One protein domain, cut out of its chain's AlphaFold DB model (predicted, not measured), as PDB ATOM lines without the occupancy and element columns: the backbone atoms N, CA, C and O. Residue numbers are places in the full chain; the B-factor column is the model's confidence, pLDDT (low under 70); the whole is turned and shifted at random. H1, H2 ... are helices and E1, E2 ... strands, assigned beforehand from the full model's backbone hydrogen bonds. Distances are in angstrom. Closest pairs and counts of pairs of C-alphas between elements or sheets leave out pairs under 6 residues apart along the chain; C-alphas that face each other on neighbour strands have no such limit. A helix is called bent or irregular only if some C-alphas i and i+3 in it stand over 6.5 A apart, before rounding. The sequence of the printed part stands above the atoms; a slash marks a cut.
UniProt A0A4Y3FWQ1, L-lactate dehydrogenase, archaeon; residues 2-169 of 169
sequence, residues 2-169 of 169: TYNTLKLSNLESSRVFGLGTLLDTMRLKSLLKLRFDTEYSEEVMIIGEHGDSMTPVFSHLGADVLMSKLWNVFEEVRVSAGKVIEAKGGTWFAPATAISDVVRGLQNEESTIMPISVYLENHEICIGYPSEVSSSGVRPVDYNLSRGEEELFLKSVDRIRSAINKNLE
ATOM      1  N   THR A   2     128.554 146.473  84.177       97.00
ATOM      2  CA  THR A   2     129.408 145.743  83.211       97.00
ATOM      3  C   THR A   2     130.566 146.582  82.666       97.00
ATOM      4  O   THR A   2     131.708 146.145  82.705       97.00
ATOM      5  N   TYR A   3     130.286 147.826  82.258       96.56
ATOM      6  CA  TYR A   3     131.303 148.767  81.781       96.56
ATOM      7  C   TYR A   3     132.403 149.036  82.816       96.56
ATOM      8  O   TYR A   3     133.584 148.907  82.512       96.56
ATOM      9  N   ASN A   4     132.028 149.341  84.063       95.50
ATOM     10  CA  ASN A   4     132.995 149.570  85.137       95.50
ATOM     11  C   ASN A   4     133.807 148.302  85.418       95.50
ATOM     12  O   ASN A   4     135.020 148.382  85.560       95.50
ATOM     13  N   THR A   5     133.171 147.126  85.441       96.88
ATOM     14  CA  THR A   5     133.882 145.846  85.586       96.88
ATOM     15  C   THR A   5     134.901 145.651  84.467       96.88
ATOM     16  O   THR A   5     136.036 145.280  84.750       96.88
ATOM     17  N   LEU A   6     134.545 145.949  83.216       96.94
ATOM     18  CA  LEU A   6     135.460 145.840  82.080       96.94
ATOM     19  C   LEU A   6     136.653 146.787  82.246       96.94
ATOM     20  O   LEU A   6     137.797 146.349  82.172       96.94
ATOM     21  N   LYS A   7     136.395 148.062  82.558       94.81
ATOM     22  CA  LYS A   7     137.449 149.072  82.733       94.81
ATOM     23  C   LYS A   7     138.361 148.806  83.935       94.81
ATOM     24  O   LYS A   7     139.528 149.165  83.879       94.81
ATOM     25  N   LEU A   8     137.853 148.187  85.003       95.69
ATOM     26  CA  LEU A   8     138.618 147.934  86.231       95.69
ATOM     27  C   LEU A   8     139.334 146.575  86.251       95.69
ATOM     28  O   LEU A   8     140.276 146.404  87.018       95.69
ATOM     29  N   SER A   9     138.883 145.596  85.463       96.19
ATOM     30  CA  SER A   9     139.385 144.214  85.550       96.19
ATOM     31  C   SER A   9     140.594 143.910  84.664       96.19
ATOM     32  O   SER A   9     141.242 142.890  84.891       96.19
ATOM     33  N   ASN A  10     140.905 144.755  83.671       92.69
ATOM     34  CA  ASN A  10     141.914 144.490  82.631       92.69
ATOM     35  C   ASN A  10     141.689 143.168  81.866       92.69
ATOM     36  O   ASN A  10     142.637 142.568  81.361       92.69
ATOM     37  N   LEU A  11     140.446 142.687  81.809       97.19
ATOM     38  CA  LEU A  11     140.072 141.514  81.026       97.19
ATOM     39  C   LEU A  11     139.663 141.920  79.609       97.19
ATOM     40  O   LEU A  11     139.160 143.019  79.386       97.19
ATOM     41  N   GLU A  12     139.815 140.985  78.674       97.31
ATOM     42  CA  GLU A  12     139.240 141.100  77.333       97.31
ATOM     43  C   GLU A  12     137.718 141.298  77.400       97.31
ATOM     44  O   GLU A  12     137.037 140.692  78.238       97.31
ATOM     45  N   SER A  13     137.168 142.101  76.483       97.00
ATOM     46  CA  SER A  13     135.728 142.401  76.414       97.00
ATOM     47  C   SER A  13     134.868 141.142  76.304       97.00
ATOM     48  O   SER A  13     133.787 141.080  76.884       97.00
ATOM     49  N   SER A  14     135.390 140.091  75.668       96.81
ATOM     50  CA  SER A  14     134.706 138.805  75.528       96.81
ATOM     51  C   SER A  14     134.545 138.011  76.826       96.81
ATOM     52  O   SER A  14     133.796 137.031  76.870       96.81
ATOM     53  N   ARG A  15     135.233 138.423  77.896       97.00
ATOM     54  CA  ARG A  15     135.181 137.800  79.225       97.00
ATOM     55  C   ARG A  15     134.427 138.644  80.248       97.00
ATOM     56  O   ARG A  15     134.287 138.210  81.391       97.00
ATOM     57  N   VAL A  16     133.945 139.825  79.859       98.12
ATOM     58  CA  VAL A  16     133.183 140.721  80.732       98.12
ATOM     59  C   VAL A  16     131.860 141.080  80.079       98.12
ATOM     60  O   VAL A  16     131.781 141.911  79.180       98.12
ATOM     61  N   PHE A  17     130.798 140.481  80.592       98.00
ATOM     62  CA  PHE A  17     129.440 140.669  80.111       98.00
ATOM     63  C   PHE A  17     128.465 140.678  81.289       98.00
ATOM     64  O   PHE A  17     128.779 140.243  82.399       98.00
ATOM     65  N   GLY A  18     127.272 141.208  81.055       97.31
ATOM     66  CA  GLY A  18     126.154 141.155  81.993       97.31
ATOM     67  C   GLY A  18     124.923 140.545  81.336       97.31
ATOM     68  O   GLY A  18     124.890 140.356  80.127       97.31
ATOM     69  N   LEU A  19     123.870 140.296  82.113       96.38
ATOM     70  CA  LEU A  19     122.627 139.722  81.574       96.38
ATOM     71  C   LEU A  19     121.922 140.632  80.558       96.38
ATOM     72  O   LEU A  19     121.151 140.138  79.745       96.38
ATOM     73  N   GLY A  20     122.175 141.946  80.601       95.94
ATOM     74  CA  GLY A  20     121.545 142.907  79.696       95.94
ATOM     75  C   GLY A  20     120.023 142.806  79.743       95.94
ATOM     76  O   GLY A  20     119.427 142.895  80.812       95.94
ATOM     77  N   THR A  21     119.427 142.594  78.579       96.62
ATOM     78  CA  THR A  21     117.980 142.535  78.339       96.62
ATOM     79  C   THR A  21     117.478 141.099  78.126       96.62
ATOM     80  O   THR A  21     116.336 140.895  77.704       96.62
ATOM     81  N   LEU A  22     118.290 140.081  78.452       96.44
ATOM     82  CA  LEU A  22     117.933 138.661  78.329       96.44
ATOM     83  C   LEU A  22     116.654 138.331  79.099       96.44
ATOM     84  O   LEU A  22     115.730 137.735  78.551       96.44
ATOM     85  N   LEU A  23     116.561 138.781  80.350       93.50
ATOM     86  CA  LEU A  23     115.387 138.539  81.182       93.50
ATOM     87  C   LEU A  23     114.115 139.174  80.597       93.50
ATOM     88  O   LEU A  23     113.046 138.558  80.618       93.50
ATOM     89  N   ASP A  24     114.213 140.397  80.082       94.88
ATOM     90  CA  ASP A  24     113.070 141.083  79.476       94.88
ATOM     91  C   ASP A  24     112.655 140.396  78.179       94.88
ATOM     92  O   ASP A  24     111.465 140.219  77.928       94.88
ATOM     93  N   THR A  25     113.626 139.913  77.405       95.31
ATOM     94  CA  THR A  25     113.383 139.119  76.198       95.31
ATOM     95  C   THR A  25     112.665 137.810  76.525       95.31
ATOM     96  O   THR A  25     111.676 137.476  75.875       95.31
ATOM     97  N   MET A  26     113.080 137.093  77.575       93.31
ATOM     98  CA  MET A  26     112.389 135.878  78.029       93.31
ATOM     99  C   MET A  26     110.940 136.173  78.439       93.31
ATOM    100  O   MET A  26     110.027 135.419  78.099       93.31
ATOM    101  N   ARG A  27     110.702 137.292  79.139       92.62
ATOM    102  CA  ARG A  27     109.349 137.744  79.505       92.62
ATOM    103  C   ARG A  27     108.515 138.096  78.279       92.62
ATOM    104  O   ARG A  27     107.360 137.682  78.208       92.62
ATOM    105  N   LEU A  28     109.097 138.820  77.324       93.19
ATOM    106  CA  LEU A  28     108.456 139.168  76.061       93.19
ATOM    107  C   LEU A  28     108.025 137.903  75.324       93.19
ATOM    108  O   LEU A  28     106.836 137.732  75.075       93.19
ATOM    109  N   LYS A  29     108.954 136.977  75.061       91.56
ATOM    110  CA  LYS A  29     108.660 135.706  74.383       91.56
ATOM    111  C   LYS A  29     107.580 134.906  75.119       91.56
ATOM    112  O   LYS A  29     106.651 134.411  74.486       91.56
ATOM    113  N   SER A  30     107.638 134.843  76.452       91.19
ATOM    114  CA  SER A  30     106.618 134.162  77.259       91.19
ATOM    115  C   SER A  30     105.228 134.789  77.114       91.19
ATOM    116  O   SER A  30     104.245 134.055  77.014       91.19
ATOM    117  N   LEU A  31     105.120 136.121  77.126       91.56
ATOM    118  CA  LEU A  31     103.837 136.810  76.979       91.56
ATOM    119  C   LEU A  31     103.308 136.727  75.551       91.56
ATOM    120  O   LEU A  31     102.111 136.525  75.362       91.56
ATOM    121  N   LEU A  32     104.180 136.852  74.552       89.44
ATOM    122  CA  LEU A  32     103.785 136.701  73.159       89.44
ATOM    123  C   LEU A  32     103.232 135.284  72.910       89.44
ATOM    124  O   LEU A  32     102.133 135.157  72.372       89.44
ATOM    125  N   LYS A  33     103.916 134.235  73.398       89.44
ATOM    126  CA  LYS A  33     103.430 132.846  73.330       89.44
ATOM    127  C   LYS A  33     102.064 132.686  73.999       89.44
ATOM    128  O   LYS A  33     101.156 132.116  73.408       89.44
ATOM    129  N   LEU A  34     101.882 133.251  75.195       90.56
ATOM    130  CA  LEU A  34     100.605 133.193  75.918       90.56
ATOM    131  C   LEU A  34      99.454 133.897  75.176       90.56
ATOM    132  O   LEU A  34      98.301 133.497  75.312       90.56
ATOM    133  N   ARG A  35      99.739 134.981  74.448       89.12
ATOM    134  CA  ARG A  35      98.715 135.838  73.823       89.12
ATOM    135  C   ARG A  35      98.347 135.426  72.410       89.12
ATOM    136  O   ARG A  35      97.224 135.703  71.989       89.12
ATOM    137  N   PHE A  36      99.285 134.835  71.684       87.44
ATOM    138  CA  PHE A  36      99.137 134.570  70.257       87.44
ATOM    139  C   PHE A  36      99.276 133.091  69.897       87.44
ATOM    140  O   PHE A  36      99.060 132.760  68.741       87.44
ATOM    141  N   ASP A  37      99.580 132.225  70.872       83.50
ATOM    142  CA  ASP A  37      99.784 130.780  70.679       83.50
ATOM    143  C   ASP A  37     100.836 130.455  69.602       83.50
ATOM    144  O   ASP A  37     100.761 129.460  68.888       83.50
ATOM    145  N   THR A  38     101.843 131.326  69.496       74.12
ATOM    146  CA  THR A  38     102.919 131.236  68.507       74.12
ATOM    147  C   THR A  38     104.266 131.236  69.214       74.12
ATOM    148  O   THR A  38     104.501 132.017  70.142       74.12
ATOM    149  N   GLU A  39     105.167 130.359  68.776       71.62
ATOM    150  CA  GLU A  39     106.580 130.447  69.135       71.62
ATOM    151  C   GLU A  39     107.280 131.431  68.206       71.62
ATOM    152  O   GLU A  39     107.092 131.412  66.992       71.62
ATOM    153  N   TYR A  40     108.069 132.322  68.796       77.31
ATOM    154  CA  TYR A  40     108.736 133.389  68.070       77.31
ATOM    155  C   TYR A  40     110.205 133.056  67.859       77.31
ATOM    156  O   TYR A  40     110.826 132.439  68.724       77.31
ATOM    157  N   SER A  41     110.732 133.498  66.715       79.31
ATOM    158  CA  SER A  41     112.133 133.332  66.324       79.31
ATOM    159  C   SER A  41     113.093 133.735  67.446       79.31
ATOM    160  O   SER A  41     112.817 134.649  68.235       79.31
ATOM    161  N   GLU A  42     114.261 133.088  67.480       77.50
ATOM    162  CA  GLU A  42     115.342 133.502  68.368       77.50
ATOM    163  C   GLU A  42     115.752 134.955  68.137       77.50
ATOM    164  O   GLU A  42     116.072 135.646  69.100       77.50
ATOM    165  N   GLU A  43     115.602 135.445  66.907       84.31
ATOM    166  CA  GLU A  43     115.890 136.820  66.500       84.31
ATOM    167  C   GLU A  43     114.989 137.867  67.162       84.31
ATOM    168  O   GLU A  43     115.286 139.048  67.073       84.31
ATOM    169  N   VAL A  44     113.899 137.491  67.834       89.06
ATOM    170  CA  VAL A  44     113.000 138.449  68.493       89.06
ATOM    171  C   VAL A  44     113.545 138.770  69.876       89.06
ATOM    172  O   VAL A  44     113.478 137.950  70.796       89.06
ATOM    173  N   MET A  45     114.079 139.978  70.028       94.88
ATOM    174  CA  MET A  45     114.812 140.384  71.223       94.88
ATOM    175  C   MET A  45     114.388 141.764  71.717       94.88
ATOM    176  O   MET A  45     113.884 142.598  70.968       94.88
ATOM    177  N   ILE A  46     114.623 142.012  73.001       96.81
ATOM    178  CA  ILE A  46     114.729 143.366  73.543       96.81
ATOM    179  C   ILE A  46     116.217 143.695  73.617       96.81
ATOM    180  O   ILE A  46     116.998 142.878  74.101       96.81
ATOM    181  N   ILE A  47     116.606 144.881  73.162       97.69
ATOM    182  CA  ILE A  47     117.979 145.405  73.199       97.69
ATOM    183  C   ILE A  47     118.009 146.757  73.930       97.69
ATOM    184  O   ILE A  47     116.965 147.294  74.306       97.69
ATOM    185  N   GLY A  48     119.192 147.335  74.129       97.38
ATOM    186  CA  GLY A  48     119.358 148.653  74.741       97.38
ATOM    187  C   GLY A  48     119.627 148.616  76.250       97.38
ATOM    188  O   GLY A  48     120.210 147.669  76.786       97.38
ATOM    189  N   GLU A  49     119.266 149.698  76.943       96.12
ATOM    190  CA  GLU A  49     119.348 149.783  78.407       96.12
ATOM    191  C   GLU A  49     118.376 148.777  79.032       96.12
ATOM    192  O   GLU A  49     117.210 148.747  78.660       96.12
ATOM    193  N   HIS A  50     118.802 148.014  80.040       91.88
ATOM    194  CA  HIS A  50     117.848 147.317  80.904       91.88
ATOM    195  C   HIS A  50     117.107 148.341  81.779       91.88
ATOM    196  O   HIS A  50     117.653 148.812  82.779       91.88
ATOM    197  N   GLY A  51     115.890 148.721  81.380       88.31
ATOM    198  CA  GLY A  51     115.103 149.744  82.065       88.31
ATOM    199  C   GLY A  51     114.173 150.513  81.131       88.31
ATOM    200  O   GLY A  51     113.563 149.950  80.224       88.31
ATOM    201  N   ASP A  52     114.052 151.818  81.375       87.19
ATOM    202  CA  ASP A  52     113.034 152.664  80.743       87.19
ATOM    203  C   ASP A  52     113.195 152.797  79.230       87.19
ATOM    204  O   ASP A  52     112.184 152.954  78.540       87.19
ATOM    205  N   SER A  53     114.438 152.776  78.736       93.81
ATOM    206  CA  SER A  53     114.752 152.996  77.322       93.81
ATOM    207  C   SER A  53     114.950 151.718  76.502       93.81
ATOM    208  O   SER A  53     115.252 151.818  75.313       93.81
ATOM    209  N   MET A  54     114.718 150.535  77.089       95.31
ATOM    210  CA  MET A  54     114.821 149.259  76.376       95.31
ATOM    211  C   MET A  54     113.987 149.248  75.084       95.31
ATOM    212  O   MET A  54     112.900 149.823  75.023       95.31
ATOM    213  N   THR A  55     114.497 148.597  74.043       95.88
ATOM    214  CA  THR A  55     113.949 148.648  72.681       95.88
ATOM    215  C   THR A  55     113.561 147.244  72.219       95.88
ATOM    216  O   THR A  55     114.447 146.399  72.080       95.88
ATOM    217  N   PRO A  56     112.268 146.954  71.986       94.56
ATOM    218  CA  PRO A  56     111.855 145.693  71.391       94.56
ATOM    219  C   PRO A  56     112.134 145.720  69.889       94.56
ATOM    220  O   PRO A  56     111.848 146.712  69.219       94.56
ATOM    221  N   VAL A  57     112.658 144.620  69.359       94.31
ATOM    222  CA  VAL A  57     112.963 144.487  67.934       94.31
ATOM    223  C   VAL A  57     111.955 143.527  67.322       94.31
ATOM    224  O   VAL A  57     112.035 142.308  67.472       94.31
ATOM    225  N   PHE A  58     110.948 144.109  66.678       91.12
ATOM    226  CA  PHE A  58     109.819 143.394  66.087       91.12
ATOM    227  C   PHE A  58     109.954 143.232  64.575       91.12
ATOM    228  O   PHE A  58     109.219 142.438  63.989       91.12
ATOM    229  N   SER A  59     110.900 143.927  63.943       88.75
ATOM    230  CA  SER A  59     111.226 143.752  62.524       88.75
ATOM    231  C   SER A  59     111.551 142.299  62.144       88.75
ATOM    232  O   SER A  59     111.250 141.893  61.025       88.75
ATOM    233  N   HIS A  60     112.052 141.493  63.086       86.12
ATOM    234  CA  HIS A  60     112.363 140.066  62.902       86.12
ATOM    235  C   HIS A  60     111.202 139.099  63.212       86.12
ATOM    236  O   HIS A  60     111.365 137.885  63.120       86.12
ATOM    237  N   LEU A  61     110.021 139.587  63.610       81.94
ATOM    238  CA  LEU A  61     108.931 138.719  64.085       81.94
ATOM    239  C   LEU A  61     108.227 137.931  62.962       81.94
ATOM    240  O   LEU A  61     107.658 136.876  63.227       81.94
ATOM    241  N   GLY A  62     108.230 138.443  61.726       69.44
ATOM    242  CA  GLY A  62     107.344 137.955  60.664       69.44
ATOM    243  C   GLY A  62     105.890 138.416  60.878       69.44
ATOM    244  O   GLY A  62     105.373 138.464  61.991       69.44
ATOM    245  N   ALA A  63     105.228 138.855  59.812       61.94
ATOM    246  CA  ALA A  63     104.159 139.861  59.867       61.94
ATOM    247  C   ALA A  63     102.719 139.386  60.196       61.94
ATOM    248  O   ALA A  63     101.770 140.062  59.804       61.94
ATOM    249  N   ASP A  64     102.502 138.305  60.946       73.31
ATOM    250  CA  ASP A  64     101.129 137.815  61.213       73.31
ATOM    251  C   ASP A  64     100.435 138.462  62.428       73.31
ATOM    252  O   ASP A  64      99.232 138.290  62.646       73.31
ATOM    253  N   VAL A  65     101.159 139.267  63.214       79.00
ATOM    254  CA  VAL A  65     100.604 139.982  64.372       79.00
ATOM    255  C   VAL A  65     100.633 141.488  64.144       79.00
ATOM    256  O   VAL A  65     101.659 142.077  63.819       79.00
ATOM    257  N   LEU A  66      99.489 142.138  64.374       85.44
ATOM    258  CA  LEU A  66      99.374 143.591  64.288       85.44
ATOM    259  C   LEU A  66     100.362 144.275  65.246       85.44
ATOM    260  O   LEU A  66     100.321 144.028  66.452       85.44
ATOM    261  N   MET A  67     101.169 145.206  64.729       86.88
ATOM    262  CA  MET A  67     102.191 145.931  65.501       86.88
ATOM    263  C   MET A  67     101.668 146.525  66.813       86.88
ATOM    264  O   MET A  67     102.336 146.440  67.839       86.88
ATOM    265  N   SER A  68     100.455 147.083  66.827       90.00
ATOM    266  CA  SER A  68      99.867 147.645  68.051       90.00
ATOM    267  C   SER A  68      99.661 146.604  69.156       90.00
ATOM    268  O   SER A  68      99.810 146.920  70.335       90.00
ATOM    269  N   LYS A  69      99.372 145.344  68.805       90.69
ATOM    270  CA  LYS A  69      99.254 144.253  69.779       90.69
ATOM    271  C   LYS A  69     100.615 143.878  70.366       90.69
ATOM    272  O   LYS A  69     100.686 143.599  71.559       90.69
ATOM    273  N   LEU A  70     101.677 143.912  69.560       90.50
ATOM    274  CA  LEU A  70     103.047 143.659  70.017       90.50
ATOM    275  C   LEU A  70     103.514 144.735  70.998       90.50
ATOM    276  O   LEU A  70     104.022 144.413  72.070       90.50
ATOM    277  N   TRP A  71     103.247 146.004  70.682       91.81
ATOM    278  CA  TRP A  71     103.534 147.124  71.580       91.81
ATOM    279  C   TRP A  71     102.783 147.019  72.911       91.81
ATOM    280  O   TRP A  71     103.381 147.237  73.958       91.81
ATOM    281  N   ASN A  72     101.515 146.589  72.907       93.12
ATOM    282  CA  ASN A  72     100.777 146.349  74.153       93.12
ATOM    283  C   ASN A  72     101.432 145.265  75.026       93.12
ATOM    284  O   ASN A  72     101.478 145.403  76.247       93.12
ATOM    285  N   VAL A  73     101.940 144.189  74.413       92.94
ATOM    286  CA  VAL A  73     102.676 143.147  75.145       92.94
ATOM    287  C   VAL A  73     103.995 143.694  75.687       92.94
ATOM    288  O   VAL A  73     104.345 143.418  76.832       92.94
ATOM    289  N   PHE A  74     104.712 144.505  74.912       93.81
ATOM    290  CA  PHE A  74     105.946 145.132  75.374       93.81
ATOM    291  C   PHE A  74     105.727 146.069  76.574       93.81
ATOM    292  O   PHE A  74     106.470 145.991  77.552       93.81
ATOM    293  N   GLU A  75     104.673 146.887  76.571       93.38
ATOM    294  CA  GLU A  75     104.329 147.719  77.735       93.38
ATOM    295  C   GLU A  75     104.015 146.872  78.979       93.38
ATOM    296  O   GLU A  75     104.374 147.235  80.100       93.38
ATOM    297  N   GLU A  76     103.422 145.690  78.800       93.56
ATOM    298  CA  GLU A  76     103.227 144.739  79.895       93.56
ATOM    299  C   GLU A  76     104.554 144.186  80.436       93.56
ATOM    300  O   GLU A  76     104.709 144.064  81.656       93.56
ATOM    301  N   VAL A  77     105.535 143.916  79.565       93.44
ATOM    302  CA  VAL A  77     106.897 143.526  79.974       93.44
ATOM    303  C   VAL A  77     107.528 144.620  80.837       93.44
ATOM    304  O   VAL A  77     108.031 144.297  81.917       93.44
ATOM    305  N   ARG A  78     107.438 145.897  80.434       90.62
ATOM    306  CA  ARG A  78     108.007 147.045  81.173       90.62
ATOM    307  C   ARG A  78     107.520 147.115  82.619       90.62
ATOM    308  O   ARG A  78     108.309 147.351  83.529       90.62
ATOM    309  N   VAL A  79     106.234 146.856  82.850       89.31
ATOM    310  CA  VAL A  79     105.639 146.924  84.199       89.31
ATOM    311  C   VAL A  79     105.709 145.601  84.971       89.31
ATOM    312  O   VAL A  79     105.422 145.566  86.170       89.31
ATOM    313  N   SER A  80     106.082 144.496  84.316       85.31
ATOM    314  CA  SER A  80     106.044 143.152  84.908       85.31
ATOM    315  C   SER A  80     106.971 142.998  86.116       85.31
ATOM    316  O   SER A  80     106.588 142.380  87.110       85.31
ATOM    317  N   ALA A  81     108.167 143.594  86.072       79.50
ATOM    318  CA  ALA A  81     109.123 143.530  87.174       79.50
ATOM    319  C   ALA A  81     108.549 144.171  88.445       79.50
ATOM    320  O   ALA A  81     108.598 143.555  89.509       79.50
ATOM    321  N   GLY A  82     107.937 145.353  88.312       82.69
ATOM    322  CA  GLY A  82     107.292 146.065  89.415       82.69
ATOM    323  C   GLY A  82     106.173 145.247  90.055       82.69
ATOM    324  O   GLY A  82     106.189 145.046  91.265       82.69
ATOM    325  N   LYS A  83     105.279 144.667  89.241       86.81
ATOM    326  CA  LYS A  83     104.183 143.804  89.724       86.81
ATOM    327  C   LYS A  83     104.687 142.598  90.515       86.81
ATOM    328  O   LYS A  83     104.112 142.229  91.534       86.81
ATOM    329  N   VAL A  84     105.761 141.961  90.047       84.88
ATOM    330  CA  VAL A  84     106.342 140.811  90.747       84.88
ATOM    331  C   VAL A  84     106.962 141.245  92.074       84.88
ATOM    332  O   VAL A  84     106.746 140.578  93.081       84.88
ATOM    333  N   ILE A  85     107.711 142.349  92.095       86.62
ATOM    334  CA  ILE A  85     108.320 142.878  93.323       86.62
ATOM    335  C   ILE A  85     107.242 143.261  94.336       86.62
ATOM    336  O   ILE A  85     107.353 142.883  95.496       86.62
ATOM    337  N   GLU A  86     106.181 143.934  93.901       89.81
ATOM    338  CA  GLU A  86     105.042 144.292  94.749       89.81
ATOM    339  C   GLU A  86     104.368 143.050  95.350       89.81
ATOM    340  O   GLU A  86     104.089 143.007  96.545       89.81
ATOM    341  N   ALA A  87     104.170 142.003  94.545       89.25
ATOM    342  CA  ALA A  87     103.464 140.803  94.982       89.25
ATOM    343  C   ALA A  87     104.284 139.890  95.912       89.25
ATOM    344  O   ALA A  87     103.702 139.225  96.769       89.25
ATOM    345  N   LYS A  88     105.610 139.790  95.729       90.69
ATOM    346  CA  LYS A  88     106.445 138.810  96.463       90.69
ATOM    347  C   LYS A  88     107.722 139.360  97.106       90.69
ATOM    348  O   LYS A  88     108.508 138.579  97.637       90.69
ATOM    349  N   GLY A  89     107.962 140.665  97.030       86.06
ATOM    350  CA  GLY A  89     109.118 141.341  97.630       86.06
ATOM    351  C   GLY A  89     110.418 141.297  96.816       86.06
ATOM    352  O   GLY A  89     111.427 141.825  97.273       86.06
ATOM    353  N   GLY A  90     110.441 140.688  95.624       85.06
ATOM    354  CA  GLY A  90     111.657 140.623  94.803       85.06
ATOM    355  C   GLY A  90     111.558 139.717  93.577       85.06
ATOM    356  O   GLY A  90     110.540 139.067  93.344       85.06
ATOM    357  N   THR A  91     112.631 139.628  92.784       84.12
ATOM    358  CA  THR A  91     112.743 138.703  91.640       84.12
ATOM    359  C   THR A  91     114.006 137.853  91.749       84.12
ATOM    360  O   THR A  91     115.104 138.393  91.745       84.12
ATOM    361  N   TRP A  92     113.865 136.527  91.789       88.25
ATOM    362  CA  TRP A  92     115.008 135.604  91.921       88.25
ATOM    363  C   TRP A  92     114.986 134.470  90.900       88.25
ATOM    364  O   TRP A  92     116.006 134.200  90.282       88.25
ATOM    365  N   PHE A  93     113.823 133.860  90.653       90.19
ATOM    366  CA  PHE A  93     113.734 132.723  89.730       90.19
ATOM    367  C   PHE A  93     114.089 133.098  88.296       90.19
ATOM    368  O   PHE A  93     114.944 132.466  87.699       90.19
ATOM    369  N   ALA A  94     113.480 134.155  87.759       87.38
ATOM    370  CA  ALA A  94     113.704 134.519  86.368       87.38
ATOM    371  C   ALA A  94     115.150 135.004  86.098       87.38
ATOM    372  O   ALA A  94     115.747 134.530  85.134       87.38
ATOM    373  N   PRO A  95     115.775 135.836  86.966       90.88
ATOM    374  CA  PRO A  95     117.213 136.091  86.877       90.88
ATOM    375  C   PRO A  95     118.072 134.823  86.997       90.88
ATOM    376  O   PRO A  95     119.018 134.670  86.234       90.88
ATOM    377  N   ALA A  96     117.746 133.899  87.909       94.50
ATOM    378  CA  ALA A  96     118.492 132.648  88.061       94.50
ATOM    379  C   ALA A  96     118.414 131.766  86.804       94.50
ATOM    380  O   ALA A  96     119.428 131.204  86.397       94.50
ATOM    381  N   THR A  97     117.247 131.688  86.157       94.25
ATOM    382  CA  THR A  97     117.094 130.997  84.871       94.25
ATOM    383  C   THR A  97     117.946 131.657  83.790       94.25
ATOM    384  O   THR A  97     118.733 130.967  83.154       94.25
ATOM    385  N   ALA A  98     117.884 132.987  83.652       94.81
ATOM    386  CA  ALA A  98     118.695 133.717  82.675       94.81
ATOM    387  C   ALA A  98     120.205 133.485  82.883       94.81
ATOM    388  O   ALA A  98     120.939 133.255  81.927       94.81
ATOM    389  N   ILE A  99     120.670 133.479  84.138       96.38
ATOM    390  CA  ILE A  99     122.063 133.143  84.476       96.38
ATOM    391  C   ILE A  99     122.384 131.703  84.069       96.38
ATOM    392  O   ILE A  99     123.431 131.460  83.473       96.38
ATOM    393  N   SER A 100     121.502 130.748  84.376       96.31
ATOM    394  CA  SER A 100     121.705 129.345  84.012       96.31
ATOM    395  C   SER A 100     121.811 129.153  82.500       96.31
ATOM    396  O   SER A 100     122.622 128.336  82.065       96.31
ATOM    397  N   ASP A 101     121.017 129.871  81.710       94.88
ATOM    398  CA  ASP A 101     121.040 129.765  80.251       94.88
ATOM    399  C   ASP A 101     122.347 130.326  79.680       94.88
ATOM    400  O   ASP A 101     122.989 129.665  78.864       94.88
ATOM    401  N   VAL A 102     122.824 131.464  80.198       96.69
ATOM    402  CA  VAL A 102     124.140 132.013  79.828       96.69
ATOM    403  C   VAL A 102     125.267 131.048  80.202       96.69
ATOM    404  O   VAL A 102     126.138 130.779  79.381       96.69
ATOM    405  N   VAL A 103     125.251 130.482  81.415       97.00
ATOM    406  CA  VAL A 103     126.277 129.522  81.858       97.00
ATOM    407  C   VAL A 103     126.304 128.280  80.968       97.00
ATOM    408  O   VAL A 103     127.387 127.807  80.639       97.00
ATOM    409  N   ARG A 104     125.141 127.771  80.546       95.62
ATOM    410  CA  ARG A 104     125.064 126.658  79.587       95.62
ATOM    411  C   ARG A 104     125.621 127.048  78.223       95.62
ATOM    412  O   ARG A 104     126.416 126.295  77.675       95.62
ATOM    413  N   GLY A 105     125.267 128.226  77.706       95.56
ATOM    414  CA  GLY A 105     125.816 128.732  76.444       95.56
ATOM    415  C   GLY A 105     127.345 128.794  76.464       95.56
ATOM    416  O   GLY A 105     127.999 128.353  75.528       95.56
ATOM    417  N   LEU A 106     127.934 129.233  77.579       96.75
ATOM    418  CA  LEU A 106     129.389 129.295  77.766       96.75
ATOM    419  C   LEU A 106     130.078 127.925  77.860       96.75
ATOM    420  O   LEU A 106     131.303 127.860  77.831       96.75
ATOM    421  N   GLN A 107     129.332 126.832  78.020       95.81
ATOM    422  CA  GLN A 107     129.883 125.474  78.043       95.81
ATOM    423  C   GLN A 107     129.868 124.810  76.662       95.81
ATOM    424  O   GLN A 107     130.549 123.804  76.473       95.81
ATOM    425  N   ASN A 108     129.124 125.368  75.706       91.12
ATOM    426  CA  ASN A 108     128.940 124.786  74.384       91.12
ATOM    427  C   ASN A 108     129.988 125.306  73.391       91.12
ATOM    428  O   ASN A 108     130.378 126.474  73.428       91.12
ATOM    429  N   GLU A 109     130.436 124.438  72.481       88.19
ATOM    430  CA  GLU A 109     131.250 124.852  71.329       88.19
ATOM    431  C   GLU A 109     130.402 125.587  70.286       88.19
ATOM    432  O   GLU A 109     130.842 126.587  69.721       88.19
ATOM    433  N   GLU A 110     129.166 125.127  70.078       91.00
ATOM    434  CA  GLU A 110     128.181 125.819  69.252       91.00
ATOM    435  C   GLU A 110     127.687 127.079  69.964       91.00
ATOM    436  O   GLU A 110     127.289 127.045  71.133       91.00
ATOM    437  N   SER A 111     127.717 128.205  69.251       91.44
ATOM    438  CA  SER A 111     127.264 129.477  69.791       91.44
ATOM    439  C   SER A 111     125.739 129.543  69.866       91.44
ATOM    440  O   SER A 111     125.010 129.009  69.034       91.44
ATOM    441  N   THR A 112     125.242 130.236  70.884       93.94
ATOM    442  CA  THR A 112     123.837 130.645  70.987       93.94
ATOM    443  C   THR A 112     123.767 132.165  70.971       93.94
ATOM    444  O   THR A 112     124.580 132.811  71.634       93.94
ATOM    445  N   ILE A 113     122.811 132.749  70.244       95.75
ATOM    446  CA  ILE A 113     122.623 134.204  70.243       95.75
ATOM    447  C   ILE A 113     121.705 134.605  71.396       95.75
ATOM    448  O   ILE A 113     120.592 134.100  71.524       95.75
ATOM    449  N   MET A 114     122.165 135.531  72.236       96.25
ATOM    450  CA  MET A 114     121.407 136.059  73.370       96.25
ATOM    451  C   MET A 114     121.546 137.588  73.447       96.25
ATOM    452  O   MET A 114     122.626 138.108  73.161       96.25
ATOM    453  N   PRO A 115     120.507 138.334  73.869       97.12
ATOM    454  CA  PRO A 115     120.614 139.774  74.082       97.12
ATOM    455  C   PRO A 115     121.215 140.062  75.462       97.12
ATOM    456  O   PRO A 115     120.512 140.217  76.464       97.12
ATOM    457  N   ILE A 116     122.541 140.114  75.520       97.56
ATOM    458  CA  ILE A 116     123.313 140.278  76.756       97.56
ATOM    459  C   ILE A 116     124.087 141.591  76.754       97.56
ATOM    460  O   ILE A 116     124.309 142.214  75.720       97.56
ATOM    461  N   SER A 117     124.444 142.072  77.944       98.19
ATOM    462  CA  SER A 117     125.188 143.321  78.083       98.19
ATOM    463  C   SER A 117     126.642 143.094  77.701       98.19
ATOM    464  O   SER A 117     127.371 142.444  78.450       98.19
ATOM    465  N   VAL A 118     127.056 143.662  76.574       98.19
ATOM    466  CA  VAL A 118     128.403 143.524  76.002       98.19
ATOM    467  C   VAL A 118     128.965 144.877  75.619       98.19
ATOM    468  O   VAL A 118     128.217 145.842  75.477       98.19
ATOM    469  N   TYR A 119     130.287 144.959  75.481       98.06
ATOM    470  CA  TYR A 119     130.944 146.167  75.002       98.06
ATOM    471  C   TYR A 119     130.749 146.328  73.492       98.06
ATOM    472  O   TYR A 119     131.117 145.440  72.728       98.06
ATOM    473  N   LEU A 120     130.186 147.464  73.084       97.56
ATOM    474  CA  LEU A 120     130.066 147.857  71.685       97.56
ATOM    475  C   LEU A 120     131.119 148.918  71.374       97.56
ATOM    476  O   LEU A 120     131.050 150.032  71.896       97.56
ATOM    477  N   GLU A 121     132.095 148.573  70.536       95.50
ATOM    478  CA  GLU A 121     133.242 149.440  70.222       95.50
ATOM    479  C   GLU A 121     132.814 150.754  69.563       95.50
ATOM    480  O   GLU A 121     133.281 151.821  69.946       95.50
ATOM    481  N   ASN A 122     131.854 150.696  68.639       94.75
ATOM    482  CA  ASN A 122     131.316 151.855  67.921       94.75
ATOM    483  C   ASN A 122     130.608 152.884  68.826       94.75
ATOM    484  O   ASN A 122     130.419 154.033  68.426       94.75
ATOM    485  N   HIS A 123     130.190 152.485  70.028       95.44
ATOM    486  CA  HIS A 123     129.514 153.361  70.989       95.44
ATOM    487  C   HIS A 123     130.303 153.581  72.281       95.44
ATOM    488  O   HIS A 123     129.920 154.448  73.073       95.44
ATOM    489  N   GLU A 124     131.369 152.806  72.478       96.12
ATOM    490  CA  GLU A 124     132.243 152.775  73.649       96.12
ATOM    491  C   GLU A 124     131.510 152.554  74.983       96.12
ATOM    492  O   GLU A 124     131.913 153.072  76.025       96.12
ATOM    493  N   ILE A 125     130.445 151.749  74.987       97.00
ATOM    494  CA  ILE A 125     129.653 151.441  76.189       97.00
ATOM    495  C   ILE A 125     129.353 149.948  76.303       97.00
ATOM    496  O   ILE A 125     129.468 149.210  75.327       97.00
ATOM    497  N   CYS A 126     128.917 149.506  77.489       97.81
ATOM    498  CA  CYS A 126     128.294 148.192  77.640       97.81
ATOM    499  C   CYS A 126     126.770 148.312  77.673       97.81
ATOM    500  O   CYS A 126     126.231 149.005  78.537       97.81
ATOM    501  N   ILE A 127     126.079 147.607  76.779       98.12
ATOM    502  CA  ILE A 127     124.625 147.706  76.589       98.12
ATOM    503  C   ILE A 127     124.049 146.356  76.149       98.12
ATOM    504  O   ILE A 127     124.794 145.526  75.632       98.12
ATOM    505  N   GLY A 128     122.764 146.098  76.419       98.12
ATOM    506  CA  GLY A 128     122.098 144.873  75.973       98.12
ATOM    507  C   GLY A 128     122.060 144.816  74.451       98.12
ATOM    508  O   GLY A 128     121.456 145.689  73.825       98.12
ATOM    509  N   TYR A 129     122.715 143.824  73.859       98.12
ATOM    510  CA  TYR A 129     122.806 143.675  72.411       98.12
ATOM    511  C   TYR A 129     122.905 142.193  72.018       98.12
ATOM    512  O   TYR A 129     123.431 141.395  72.806       98.12
ATOM    513  N   PRO A 130     122.406 141.790  70.836       97.50
ATOM    514  CA  PRO A 130     122.523 140.416  70.367       97.50
ATOM    515  C   PRO A 130     123.989 140.011  70.281       97.50
ATOM    516  O   PRO A 130     124.825 140.727  69.731       97.50
ATOM    517  N   SER A 131     124.306 138.886  70.908       97.81
ATOM    518  CA  SER A 131     125.679 138.432  71.068       97.81
ATOM    519  C   SER A 131     125.757 136.920  70.988       97.81
ATOM    520  O   SER A 131     124.918 136.224  71.559       97.81
ATOM    521  N   GLU A 132     126.797 136.419  70.337       97.31
ATOM    522  CA  GLU A 132     127.203 135.023  70.419       97.31
ATOM    523  C   GLU A 132     127.705 134.702  71.821       97.31
ATOM    524  O   GLU A 132     128.572 135.394  72.360       97.31
ATOM    525  N   VAL A 133     127.191 133.612  72.384       97.94
ATOM    526  CA  VAL A 133     127.623 133.023  73.651       97.94
ATOM    527  C   VAL A 133     128.117 131.613  73.371       97.94
ATOM    528  O   VAL A 133     127.357 130.785  72.878       97.94
ATOM    529  N   SER A 134     129.387 131.348  73.669       97.50
ATOM    530  CA  SER A 134     130.026 130.036  73.487       97.50
ATOM    531  C   SER A 134     131.166 129.839  74.489       97.50
ATOM    532  O   SER A 134     131.522 130.754  75.239       97.50
ATOM    533  N   SER A 135     131.822 128.683  74.447       96.25
ATOM    534  CA  SER A 135     133.065 128.405  75.181       96.25
ATOM    535  C   SER A 135     134.203 129.387  74.879       96.25
ATOM    536  O   SER A 135     135.099 129.571  75.704       96.25
ATOM    537  N   SER A 136     134.147 130.088  73.741       95.06
ATOM    538  CA  SER A 136     135.101 131.143  73.375       95.06
ATOM    539  C   SER A 136     134.801 132.514  74.006       95.06
ATOM    540  O   SER A 136     135.481 133.497  73.699       95.06
ATOM    541  N   GLY A 137     133.795 132.590  74.879       96.12
ATOM    542  CA  GLY A 137     133.322 133.813  75.515       96.12
ATOM    543  C   GLY A 137     132.119 134.415  74.798       96.12
ATOM    544  O   GLY A 137     131.345 133.719  74.137       96.12
ATOM    545  N   VAL A 138     131.963 135.724  74.964       98.00
ATOM    546  CA  VAL A 138     130.815 136.482  74.473       98.00
ATOM    547  C   VAL A 138     131.252 137.530  73.458       98.00
ATOM    548  O   VAL A 138     132.168 138.296  73.739       98.00
ATOM    549  N   ARG A 139     130.595 137.620  72.300       97.31
ATOM    550  CA  ARG A 139     130.889 138.665  71.302       97.31
ATOM    551  C   ARG A 139     129.607 139.235  70.695       97.31
ATOM    552  O   ARG A 139     128.729 138.442  70.362       97.31
ATOM    553  N   PRO A 140     129.479 140.568  70.546       97.38
ATOM    554  CA  PRO A 140     128.355 141.149  69.820       97.38
ATOM    555  C   PRO A 140     128.350 140.651  68.374       97.38
ATOM    556  O   PRO A 140     129.413 140.425  67.793       97.38
ATOM    557  N   VAL A 141     127.159 140.509  67.802       96.00
ATOM    558  CA  VAL A 141     126.972 140.177  66.385       96.00
ATOM    559  C   VAL A 141     126.196 141.267  65.677       96.00
ATOM    560  O   VAL A 141     125.405 141.970  66.303       96.00
ATOM    561  N   ASP A 142     126.399 141.380  64.369       92.19
ATOM    562  CA  ASP A 142     125.612 142.288  63.545       92.19
ATOM    563  C   ASP A 142     124.129 141.930  63.625       92.19
ATOM    564  O   ASP A 142     123.733 140.762  63.556       92.19
ATOM    565  N   TYR A 143     123.301 142.959  63.769       93.00
ATOM    566  CA  TYR A 143     121.876 142.789  63.955       93.00
ATOM    567  C   TYR A 143     121.107 143.932  63.294       93.00
ATOM    568  O   TYR A 143     121.321 145.107  63.594       93.00
ATOM    569  N   ASN A 144     120.228 143.580  62.357       92.75
ATOM    570  CA  ASN A 144     119.585 144.545  61.472       92.75
ATOM    571  C   ASN A 144     118.416 145.240  62.169       92.75
ATOM    572  O   ASN A 144     117.409 144.614  62.479       92.75
ATOM    573  N   LEU A 145     118.505 146.552  62.357       94.38
ATOM    574  CA  LEU A 145     117.414 147.338  62.919       94.38
ATOM    575  C   LEU A 145     116.661 148.079  61.818       94.38
ATOM    576  O   LEU A 145     117.243 148.604  60.865       94.38
ATOM    577  N   SER A 146     115.340 148.171  61.956       94.38
ATOM    578  CA  SER A 146     114.595 149.180  61.209       94.38
ATOM    579  C   SER A 146     114.997 150.574  61.692       94.38
ATOM    580  O   SER A 146     115.425 150.760  62.830       94.38
ATOM    581  N   ARG A 147     114.779 151.597  60.861       95.44
ATOM    582  CA  ARG A 147     115.093 152.987  61.228       95.44
ATOM    583  C   ARG A 147     114.479 153.411  62.573       95.44
ATOM    584  O   ARG A 147     115.123 154.114  63.340       95.44
ATOM    585  N   GLY A 148     113.242 152.998  62.855       94.81
ATOM    586  CA  GLY A 148     112.579 153.336  64.119       94.81
ATOM    587  C   GLY A 148     113.209 152.638  65.328       94.81
ATOM    588  O   GLY A 148     113.329 153.244  66.389       94.81
ATOM    589  N   GLU A 149     113.634 151.385  65.166       95.81
ATOM    590  CA  GLU A 149     114.326 150.620  66.210       95.81
ATOM    591  C   GLU A 149     115.737 151.174  66.456       95.81
ATOM    592  O   GLU A 149     116.126 151.333  67.609       95.81
ATOM    593  N   GLU A 150     116.457 151.561  65.400       96.88
ATOM    594  CA  GLU A 150     117.755 152.245  65.477       96.88
ATOM    595  C   GLU A 150     117.644 153.550  66.286       96.88
ATOM    596  O   GLU A 150     118.398 153.781  67.230       96.88
ATOM    597  N   GLU A 151     116.649 154.392  65.980       97.50
ATOM    598  CA  GLU A 151     116.413 155.653  66.694       97.50
ATOM    599  C   GLU A 151     116.089 155.436  68.187       97.50
ATOM    600  O   GLU A 151     116.463 156.255  69.031       97.50
ATOM    601  N   LEU A 152     115.396 154.349  68.543       96.88
ATOM    602  CA  LEU A 152     115.128 153.980  69.940       96.88
ATOM    603  C   LEU A 152     116.378 153.429  70.636       96.88
ATOM    604  O   LEU A 152     116.675 153.820  71.770       96.88
ATOM    605  N   PHE A 153     117.147 152.590  69.948       97.81
ATOM    606  CA  PHE A 153     118.391 152.038  70.462       97.81
ATOM    607  C   PHE A 153     119.421 153.139  70.748       97.81
ATOM    608  O   PHE A 153     120.005 153.168  71.831       97.81
ATOM    609  N   LEU A 154     119.579 154.116  69.851       97.69
ATOM    610  CA  LEU A 154     120.486 155.248  70.066       97.69
ATOM    611  C   LEU A 154     120.093 156.091  71.291       97.69
ATOM    612  O   LEU A 154     120.965 156.541  72.034       97.69
ATOM    613  N   LYS A 155     118.794 156.224  71.598       97.50
ATOM    614  CA  LYS A 155     118.349 156.862  72.854       97.50
ATOM    615  C   LYS A 155     118.784 156.070  74.090       97.50
ATOM    616  O   LYS A 155     119.162 156.679  75.092       97.50
ATOM    617  N   SER A 156     118.760 154.733  74.032       97.38
ATOM    618  CA  SER A 156     119.337 153.898  75.097       97.38
ATOM    619  C   SER A 156     120.840 154.129  75.247       97.38
ATOM    620  O   SER A 156     121.332 154.262  76.370       97.38
ATOM    621  N   VAL A 157     121.568 154.190  74.127       97.62
ATOM    622  CA  VAL A 157     123.018 154.446  74.107       97.62
ATOM    623  C   VAL A 157     123.335 155.764  74.813       97.62
ATOM    624  O   VAL A 157     124.162 155.790  75.729       97.62
ATOM    625  N   ASP A 158     122.636 156.843  74.459       96.81
ATOM    626  CA  ASP A 158     122.845 158.166  75.055       96.81
ATOM    627  C   ASP A 158     122.533 158.195  76.553       96.81
ATOM    628  O   ASP A 158     123.246 158.833  77.339       96.81
ATOM    629  N   ARG A 159     121.496 157.469  76.982       95.88
ATOM    630  CA  ARG A 159     121.134 157.356  78.397       95.88
ATOM    631  C   ARG A 159     122.199 156.614  79.204       95.88
ATOM    632  O   ARG A 159     122.612 157.119  80.251       95.88
ATOM    633  N   ILE A 160     122.690 155.473  78.714       95.50
ATOM    634  CA  ILE A 160     123.788 154.729  79.352       95.50
ATOM    635  C   ILE A 160     125.054 155.588  79.413       95.50
ATOM    636  O   ILE A 160     125.674 155.681  80.472       95.50
ATOM    637  N   ARG A 161     125.415 156.267  78.318       95.31
ATOM    638  CA  ARG A 161     126.590 157.150  78.265       95.31
ATOM    639  C   ARG A 161     126.491 158.285  79.284       95.31
ATOM    640  O   ARG A 161     127.434 158.530  80.032       95.31
ATOM    641  N   SER A 162     125.325 158.921  79.377       94.25
ATOM    642  CA  SER A 162     125.060 159.966  80.371       94.25
ATOM    643  C   SER A 162     125.192 159.442  81.804       94.25
ATOM    644  O   SER A 162     125.730 160.131  82.668       94.25
ATOM    645  N   ALA A 163     124.717 158.222  82.069       92.00
ATOM    646  CA  ALA A 163     124.835 157.587  83.377       92.00
ATOM    647  C   ALA A 163     126.288 157.221  83.722       92.00
ATOM    648  O   ALA A 163     126.684 157.366  84.874       92.00
ATOM    649  N   ILE A 164     127.093 156.784  82.750       91.69
ATOM    650  CA  ILE A 164     128.526 156.517  82.950       91.69
ATOM    651  C   ILE A 164     129.254 157.813  83.318       91.69
ATOM    652  O   ILE A 164     129.940 157.842  84.334       91.69
ATOM    653  N   ASN A 165     129.046 158.890  82.556       89.44
ATOM    654  CA  ASN A 165     129.736 160.165  82.777       89.44
ATOM    655  C   ASN A 165     129.438 160.765  84.158       89.44
ATOM    656  O   ASN A 165     130.354 161.203  84.839       89.44
ATOM    657  N   LYS A 166     128.180 160.700  84.615       85.38
ATOM    658  CA  LYS A 166     127.786 161.176  85.954       85.38
ATOM    659  C   LYS A 166     128.439 160.426  87.117       85.38
ATOM    660  O   LYS A 166     128.462 160.955  88.215       85.38
ATOM    661  N   ASN A 167     128.876 159.183  86.911       73.69
ATOM    662  CA  ASN A 167     129.514 158.373  87.955       73.69
ATOM    663  C   ASN A 167     131.051 158.487  87.942       73.69
ATOM    664  O   ASN A 167     131.704 157.853  88.767       73.69
ATOM    665  N   LEU A 168     131.619 159.212  86.973       66.75
ATOM    666  CA  LEU A 168     133.055 159.503  86.884       66.75
ATOM    667  C   LEU A 168     133.411 160.888  87.457       66.75
ATOM    668  O   LEU A 168     134.596 161.171  87.625       66.75
ATOM    669  N   GLU A 169     132.400 161.718  87.740       48.25
ATOM    670  CA  GLU A 169     132.488 162.962  88.521       48.25
ATOM    671  C   GLU A 169     132.349 162.677  90.023       48.25
ATOM    672  O   GLU A 169     133.075 163.330  90.808       48.25
TER     673      GLU A 169
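Overview. This is residues 2 to 169 of the 169 residues of the protein "L-lactate dehydrogenase" of archaeon (UniProt A0A4Y3FWQ1). A small sheet of three strands, E3, E4 and E5, with E3 and E4 sharply bent, has helices over both faces: H1 and H4 over one, the long helix H5 over the other. Beside the bent part of this sheet the short hairpin E1 and E2 sits between H2 and H5; H3a packs on H2, and its continuation H3b reaches away as an arm, where residues 83 to 89, of which 83 to 88 belong to H3, stick out. The printed part has 168 residues with five named helices and five named strands, in the order H1 H2 E1 E2 H3 H4 E3 E4 E5 H5, and its class is mixed, helices and strands. The larger sheet has the order E3 E4 E5, all antiparallel, and the smaller one is the antiparallel pair E1 and E2. The whole is compact, with a radius of gyration of the C-alphas of 15.9 A and spans of 46, 39 and 38 A.

Arrangement. H1, residues 2 to 9, is on the sheet of E3, residues 112 to 120, E4, residues 125 to 134, and E5, residues 137 to 140. Its height over the sheet is 9.3 A, and its closest C-alphas to E4 are those of Tyr 3 and Cys 126, 5.2 A apart. H2, residues 22 to 36, only grazes this sheet, with its residues 22 to 26. The closest C-alphas of H2 and E1, residues 45 to 47, are those of Thr 25 and Ile 46, 5.2 A apart. E1 forms a hairpin with E2, residues 55 to 57; N 47 and O 55 are 2.9 A apart, within hydrogen-bond range. H3, residues 67 to 88, was assigned as one helix by its hydrogen bonds but is bent: C-alphas 78 and 81 are 7.0 A apart, and its arms H3a and H3b stand at a steep tilt of 47 degrees. H3a touches H2, closest at the C-alphas of Leu 28 and Val 77, 6.1 A apart, with a steep tilt of 48 degrees, opposite ways. H3b touches no helix. H4, residues 93 to 105, touches H2 with residues 94 to 98 alone, closest at the C-alphas of Leu 23 and Ala 98, 6.0 A apart; they are only just about perpendicular, at 71 degrees. H4 lies over E3 and E4 on the same face as H1, at a height over the sheet of 11.6 A, and runs across the strands. E3, E4 and E5 form a meander, each strand the antiparallel neighbour of the one before; N 114 and O 131 are 2.9 A apart, and N 132 and O 139 are 2.8 A apart, both within hydrogen-bond range. E3 bends by 83 degrees at residue 117 and E4 by 81 degrees at residue 128. The closest C-alphas of E1 and E4 are those of Ile 47 and Gly 128, 5.0 A apart. H5, residues 147 to 166, lies over E4 on the opposite face from H4, at a height over the sheet of 9.4 A, and runs along the strands. The closest C-alphas of E2 and H5 are those of Thr 55 and Phe 153, 6.0 A apart. In H1, H2, H3a, H3b, H4 and H5 every O i to N i+4 pair is within hydrogen-bond range.

Along the chain. H1 begins at C-alpha 2, (129.408, 145.743, 83.211). H2 measures 20.9 A from first to last C-alpha. H3a, residues 67 to 78, measures 16.8 A, and H3b, residues 81 to 88, 10.8 A. H4 measures 18.4 A. E3 measures 18.3 A and E4 21.6 A; E4 begins at C-alpha 125, (129.653, 151.441, 76.189). H5 measures 29.0 A and ends at C-alpha 166, (127.786, 161.176, 85.954).

Size, cuts and confidence. The two C-alphas farthest apart are those of Asp 37 and Glu 169, 49.2 A. The printed part has no cut. The link from H1 to H2, 12 residues, is long. The mean pLDDT of the printed part is 91.9; residues 62 to 63 and 168 to 169 are under 70.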